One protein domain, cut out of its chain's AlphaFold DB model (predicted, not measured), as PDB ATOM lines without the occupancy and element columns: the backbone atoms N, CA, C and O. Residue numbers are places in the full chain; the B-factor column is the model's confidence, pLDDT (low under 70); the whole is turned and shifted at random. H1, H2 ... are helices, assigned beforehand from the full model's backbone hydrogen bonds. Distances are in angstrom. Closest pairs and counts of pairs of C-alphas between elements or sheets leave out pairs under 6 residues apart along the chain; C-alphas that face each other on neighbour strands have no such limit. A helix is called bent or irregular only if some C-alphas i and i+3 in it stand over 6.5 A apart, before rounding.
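What this domain is: This is residues 396 to 440 of the 448 residues of the protein "uncharacterized protein LOC107952424" of Gossypium hirsutum (UniProt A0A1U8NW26). The chain makes an open, loose C around an empty middle: the short helix H1 forms one side, H2 meets it at a corner and makes a second side, and the link of residues 418 to 427 carries the chain round to H3, which folds back toward the H1 end without touching either helix. The printed part has 45 residues with three named helices, H1, H2 and H3 in that order, and no named strand; its class is all helix. It is loose, with a radius of gyration of the C-alphas of 12.2 A, and its C-alphas span 32 by 21 by 15 A, only just elongated.

Where its parts are: Start at Arg 396, the first printed residue, with its C-alpha at (-36.887, -32.390, -1.795). Find C-alpha 399 at (-27.856, -33.675, 0.256); from there H1 runs through residues 399 to 405, 9.8 A from first to last C-alpha. After Ser 406 look for H2, residues 407 to 417, which begins at C-alpha 407 at (-20.898, -23.170, -0.766) and is 15.1 A long from first to last C-alpha. Then read on through residues 418 to 427 to H3, residues 428 to 438, 15.5 A from first to last C-alpha, which ends at C-alpha 438 at (-25.794, -38.282, 10.664).

How they stand to each other: Begin at the link of one residue, Ser 406, where H1 and H2 touch only at the corner, with 4 pairs of C-alphas within 8 A. Their closest C-alphas are those of Leu 403 and Arg 410, 5.3 A apart. Their lines stand at a steep tilt of 50 degrees, and they run opposite ways. Go on to H3 and you will find it apart from H1 and apart from H2, with no C-alpha of either within 8 A of it. In the backbone, every O i to N i+4 pair of H1 and H2 is within hydrogen-bond range; in H3 it is 6 of 7. None of the helices is bent.

The domain as a whole: The two C-alphas farthest apart are those of Arg 396 and Asp 425, at 35.5 A, while the first and last printed C-alphas, of Arg 396 and Ala 440, are 16.0 A apart. The printed part has no cut. The link from H1 to H2 is tight, the link of 10 residues from H2 to H3 is short, and no link is long. Residues 414 to 421, of which 414 to 417 belong to H2, stand free, as do residues 423 to 430, of which 428 to 430 belong to H3, and residues 432 to 438 of H3. In the B-factor column the mean pLDDT of the printed part is 71.0; look for values under 70 at residues 396 to 397, 399 to 401, 420 to 421, 423 to 424 and 435 to 440.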
ATOM      1  N   ARG A 396     -38.050 -31.598  -2.259       54.69
ATOM      2  CA  ARG A 396     -36.887 -32.390  -1.795       54.69
ATOM      3  C   ARG A 396     -35.651 -32.119  -2.654       54.69
ATOM      4  O   ARG A 396     -35.738 -32.164  -3.878       54.69
ATOM      5  N   ILE A 397     -34.504 -31.908  -2.012       59.72
ATOM      6  CA  ILE A 397     -33.183 -31.769  -2.648       59.72
ATOM      7  C   ILE A 397     -32.278 -32.869  -2.077       59.72
ATOM      8  O   ILE A 397     -32.300 -33.123  -0.875       59.72
ATOM      9  N   LEU A 398     -31.491 -33.541  -2.922       70.94
ATOM     10  CA  LEU A 398     -30.489 -34.509  -2.458       70.94
ATOM     11  C   LEU A 398     -29.378 -33.777  -1.694       70.94
ATOM     12  O   LEU A 398     -28.879 -32.771  -2.189       70.94
ATOM     13  N   VAL A 399     -28.923 -34.306  -0.553       65.12
ATOM     14  CA  VAL A 399     -27.856 -33.675   0.256       65.12
ATOM     15  C   VAL A 399     -26.598 -33.404  -0.583       65.12
ATOM     16  O   VAL A 399     -26.057 -32.303  -0.538       65.12
ATOM     17  N   LEU A 400     -26.200 -34.344  -1.447       66.88
ATOM     18  CA  LEU A 400     -25.096 -34.149  -2.395       66.88
ATOM     19  C   LEU A 400     -25.342 -32.981  -3.370       66.88
ATOM     20  O   LEU A 400     -24.424 -32.220  -3.650       66.88
ATOM     21  N   ALA A 401     -26.571 -32.794  -3.857       68.00
ATOM     22  CA  ALA A 401     -26.913 -31.674  -4.736       68.00
ATOM     23  C   ALA A 401     -26.967 -30.334  -3.978       68.00
ATOM     24  O   ALA A 401     -26.592 -29.303  -4.537       68.00
ATOM     25  N   LEU A 402     -27.381 -30.336  -2.707       72.06
ATOM     26  CA  LEU A 402     -27.347 -29.157  -1.835       72.06
ATOM     27  C   LEU A 402     -25.900 -28.719  -1.561       72.06
ATOM     28  O   LEU A 402     -25.572 -27.552  -1.742       72.06
ATOM     29  N   LEU A 403     -25.015 -29.665  -1.232       75.31
ATOM     30  CA  LEU A 403     -23.577 -29.420  -1.075       75.31
ATOM     31  C   LEU A 403     -22.936 -28.945  -2.390       75.31
ATOM     32  O   LEU A 403     -22.207 -27.956  -2.411       75.31
ATOM     33  N   LEU A 404     -23.224 -29.596  -3.521       74.44
ATOM     34  CA  LEU A 404     -22.664 -29.188  -4.814       74.44
ATOM     35  C   LEU A 404     -23.170 -27.812  -5.282       74.44
ATOM     36  O   LEU A 404     -22.413 -27.106  -5.944       74.44
ATOM     37  N   SER A 405     -24.380 -27.386  -4.903       72.44
ATOM     38  CA  SER A 405     -24.949 -26.083  -5.299       72.44
ATOM     39  C   SER A 405     -24.744 -24.937  -4.298       72.44
ATOM     40  O   SER A 405     -24.763 -23.782  -4.720       72.44
ATOM     41  N   SER A 406     -24.519 -25.210  -3.008       74.06
ATOM     42  CA  SER A 406     -24.396 -24.183  -1.967       74.06
ATOM     43  C   SER A 406     -23.079 -24.279  -1.196       74.06
ATOM     44  O   SER A 406     -22.870 -25.174  -0.379       74.06
ATOM     45  N   GLU A 407     -22.205 -23.299  -1.419       73.81
ATOM     46  CA  GLU A 407     -20.898 -23.170  -0.766       73.81
ATOM     47  C   GLU A 407     -20.990 -23.087   0.766       73.81
ATOM     48  O   GLU A 407     -20.229 -23.760   1.454       73.81
ATOM     49  N   VAL A 408     -21.994 -22.382   1.301       72.12
ATOM     50  CA  VAL A 408     -22.267 -22.294   2.751       72.12
ATOM     51  C   VAL A 408     -22.498 -23.680   3.369       72.12
ATOM     52  O   VAL A 408     -22.002 -23.972   4.454       72.12
ATOM     53  N   HIS A 409     -23.199 -24.570   2.658       76.81
ATOM     54  CA  HIS A 409     -23.431 -25.938   3.125       76.81
ATOM     55  C   HIS A 409     -22.160 -26.801   3.030       76.81
ATOM     56  O   HIS A 409     -21.973 -27.691   3.861       76.81
ATOM     57  N   ARG A 410     -21.259 -26.530   2.068       80.81
ATOM     58  CA  ARG A 410     -19.937 -27.181   2.004       80.81
ATOM     59  C   ARG A 410     -19.053 -26.763   3.172       80.81
ATOM     60  O   ARG A 410     -18.489 -27.640   3.815       80.81
ATOM     61  N   ASP A 411     -18.942 -25.464   3.452       74.88
ATOM     62  CA  ASP A 411     -18.113 -24.956   4.552       74.88
ATOM     63  C   ASP A 411     -18.618 -25.470   5.906       74.88
ATOM     64  O   ASP A 411     -17.841 -26.001   6.696       74.88
ATOM     65  N   ALA A 412     -19.938 -25.449   6.128       78.12
ATOM     66  CA  ALA A 412     -20.548 -26.046   7.312       78.12
ATOM     67  C   ALA A 412     -20.183 -27.536   7.475       78.12
ATOM     68  O   ALA A 412     -19.808 -27.955   8.572       78.12
ATOM     69  N   LEU A 413     -20.229 -28.329   6.395       79.38
ATOM     70  CA  LEU A 413     -19.828 -29.739   6.426       79.38
ATOM     71  C   LEU A 413     -18.320 -29.911   6.673       79.38
ATOM     72  O   LEU A 413     -17.937 -30.699   7.534       79.38
ATOM     73  N   LEU A 414     -17.463 -29.167   5.970       78.12
ATOM     74  CA  LEU A 414     -16.005 -29.209   6.147       78.12
ATOM     75  C   LEU A 414     -15.606 -28.837   7.581       78.12
ATOM     76  O   LEU A 414     -14.763 -29.495   8.182       78.12
ATOM     77  N   LYS A 415     -16.267 -27.838   8.170       78.94
ATOM     78  CA  LYS A 415     -16.074 -27.399   9.557       78.94
ATOM     79  C   LYS A 415     -16.520 -28.438  10.591       78.94
ATOM     80  O   LYS A 415     -15.933 -28.498  11.671       78.94
ATOM     81  N   VAL A 416     -17.520 -29.265  10.275       73.19
ATOM     82  CA  VAL A 416     -17.886 -30.439  11.087       73.19
ATOM     83  C   VAL A 416     -16.838 -31.543  10.933       73.19
ATOM     84  O   VAL A 416     -16.316 -32.011  11.942       73.19
ATOM     85  N   LEU A 417     -16.471 -31.908   9.700       76.25
ATOM     86  CA  LEU A 417     -15.503 -32.976   9.416       76.25
ATOM     87  C   LEU A 417     -14.118 -32.689  10.023       76.25
ATOM     88  O   LEU A 417     -13.539 -33.559  10.666       76.25
ATOM     89  N   ASN A 418     -13.638 -31.446   9.926       73.44
ATOM     90  CA  ASN A 418     -12.383 -30.990  10.539       73.44
ATOM     91  C   ASN A 418     -12.422 -30.951  12.081       73.44
ATOM     92  O   ASN A 418     -11.384 -30.765  12.714       73.44
ATOM     93  N   LYS A 419     -13.602 -31.106  12.699       71.00
ATOM     94  CA  LYS A 419     -13.792 -31.173  14.159       71.00
ATOM     95  C   LYS A 419     -14.039 -32.606  14.659       71.00
ATOM     96  O   LYS A 419     -13.849 -32.878  15.845       71.00
ATOM     97  N   THR A 420     -14.463 -33.525  13.792       68.69
ATOM     98  CA  THR A 420     -14.681 -34.937  14.138       68.69
ATOM     99  C   THR A 420     -13.393 -35.745  14.011       68.69
ATOM    100  O   THR A 420     -12.969 -36.084  12.909       68.69
ATOM    101  N   TYR A 421     -12.798 -36.110  15.145       61.59
ATOM    102  CA  TYR A 421     -11.657 -37.024  15.176       61.59
ATOM    103  C   TYR A 421     -12.115 -38.472  14.987       61.59
ATOM    104  O   TYR A 421     -13.034 -38.940  15.660       61.59
ATOM    105  N   VAL A 422     -11.439 -39.189  14.092       71.50
ATOM    106  CA  VAL A 422     -11.680 -40.604  13.788       71.50
ATOM    107  C   VAL A 422     -10.338 -41.336  13.828       71.50
ATOM    108  O   VAL A 422      -9.311 -40.768  13.458       71.50
ATOM    109  N   THR A 423     -10.319 -42.577  14.311       68.50
ATOM    110  CA  THR A 423      -9.086 -43.368  14.378       68.50
ATOM    111  C   THR A 423      -8.648 -43.828  12.984       68.50
ATOM    112  O   THR A 423      -9.471 -44.131  12.120       68.50
ATOM    113  N   HIS A 424      -7.332 -43.884  12.757       67.69
ATOM    114  CA  HIS A 424      -6.738 -44.194  11.450       67.69
ATOM    115  C   HIS A 424      -6.998 -45.638  10.968       67.69
ATOM    116  O   HIS A 424      -6.749 -45.952   9.809       67.69
ATOM    117  N   ASP A 425      -7.497 -46.512  11.846       72.75
ATOM    118  CA  ASP A 425      -7.864 -47.908  11.584       72.75
ATOM    119  C   ASP A 425      -9.357 -48.097  11.232       72.75
ATOM    120  O   ASP A 425      -9.843 -49.232  11.172       72.75
ATOM    121  N   ILE A 426     -10.127 -47.015  11.041       78.75
ATOM    122  CA  ILE A 426     -11.567 -47.136  10.794       78.75
ATOM    123  C   ILE A 426     -11.858 -47.926   9.507       78.75
ATOM    124  O   ILE A 426     -11.478 -47.553   8.398       78.75
ATOM    125  N   SER A 427     -12.593 -49.031   9.643       80.75
ATOM    126  CA  SER A 427     -13.065 -49.788   8.488       80.75
ATOM    127  C   SER A 427     -14.216 -49.062   7.788       80.75
ATOM    128  O   SER A 427     -15.046 -48.420   8.434       80.75
ATOM    129  N   VAL A 428     -14.318 -49.219   6.464       77.94
ATOM    130  CA  VAL A 428     -15.363 -48.579   5.636       77.94
ATOM    131  C   VAL A 428     -16.768 -48.820   6.207       77.94
ATOM    132  O   VAL A 428     -17.552 -47.886   6.322       77.94
ATOM    133  N   ASN A 429     -17.049 -50.032   6.697       76.81
ATOM    134  CA  ASN A 429     -18.337 -50.401   7.304       76.81
ATOM    135  C   ASN A 429     -18.620 -49.717   8.662       76.81
ATOM    136  O   ASN A 429     -19.768 -49.687   9.099       76.81
ATOM    137  N   LYS A 430     -17.601 -49.208   9.370       75.69
ATOM    138  CA  LYS A 430     -17.784 -48.347  10.554       75.69
ATOM    139  C   LYS A 430     -18.044 -46.899  10.126       75.69
ATOM    140  O   LYS A 430     -18.924 -46.261  10.695       75.69
ATOM    141  N   LEU A 431     -17.313 -46.404   9.123       77.31
ATOM    142  CA  LEU A 431     -17.465 -45.041   8.601       77.31
ATOM    143  C   LEU A 431     -18.840 -44.831   7.947       77.31
ATOM    144  O   LEU A 431     -19.522 -43.864   8.267       77.31
ATOM    145  N   ASP A 432     -19.286 -45.775   7.117       74.12
ATOM    146  CA  ASP A 432     -20.633 -45.794   6.535       74.12
ATOM    147  C   ASP A 432     -21.721 -45.715   7.620       74.12
ATOM    148  O   ASP A 432     -22.634 -44.898   7.530       74.12
ATOM    149  N   ARG A 433     -21.588 -46.477   8.713       72.81
ATOM    150  CA  ARG A 433     -22.548 -46.429   9.830       72.81
ATOM    151  C   ARG A 433     -22.522 -45.097  10.588       72.81
ATOM    152  O   ARG A 433     -23.573 -44.666  11.049       72.81
ATOM    153  N   LEU A 434     -21.377 -44.414  10.679       70.31
ATOM    154  CA  LEU A 434     -21.312 -43.048  11.218       70.31
ATOM    155  C   LEU A 434     -22.023 -42.042  10.298       70.31
ATOM    156  O   LEU A 434     -22.814 -41.236  10.780       70.31
ATOM    157  N   VAL A 435     -21.806 -42.122   8.981       68.06
ATOM    158  CA  VAL A 435     -22.480 -41.258   7.993       68.06
ATOM    159  C   VAL A 435     -23.993 -41.510   7.970       68.06
ATOM    160  O   VAL A 435     -24.778 -40.563   7.958       68.06
ATOM    161  N   ASN A 436     -24.420 -42.771   8.046       65.75
ATOM    162  CA  ASN A 436     -25.834 -43.138   8.112       65.75
ATOM    163  C   ASN A 436     -26.510 -42.659   9.412       65.75
ATOM    164  O   ASN A 436     -27.674 -42.265   9.364       65.75
ATOM    165  N   ASN A 437     -25.793 -42.591  10.540       64.38
ATOM    166  CA  ASN A 437     -26.315 -41.976  11.767       64.38
ATOM    167  C   ASN A 437     -26.538 -40.460  11.609       64.38
ATOM    168  O   ASN A 437     -27.570 -39.961  12.042       64.38
ATOM    169  N   ILE A 438     -25.638 -39.732  10.931       59.84
ATOM    170  CA  ILE A 438     -25.794 -38.282  10.664       59.84
ATOM    171  C   ILE A 438     -27.052 -37.987   9.817       59.84
ATOM    172  O   ILE A 438     -27.629 -36.906   9.902       59.84
ATOM    173  N   SER A 439     -27.524 -38.961   9.033       53.41
ATOM    174  CA  SER A 439     -28.767 -38.864   8.254       53.41
ATOM    175  C   SER A 439     -30.048 -38.965   9.109       53.41
ATOM    176  O   SER A 439     -31.120 -38.535   8.675       53.41
ATOM    177  N   ALA A 440     -29.967 -39.532  10.319       48.59
ATOM    178  CA  ALA A 440     -31.137 -39.898  11.123       48.59
ATOM    179  C   ALA A 440     -31.808 -38.710  11.839       48.59
ATOM    180  O   ALA A 440     -33.033 -38.698  11.969       48.59
TER     181      ALA A 440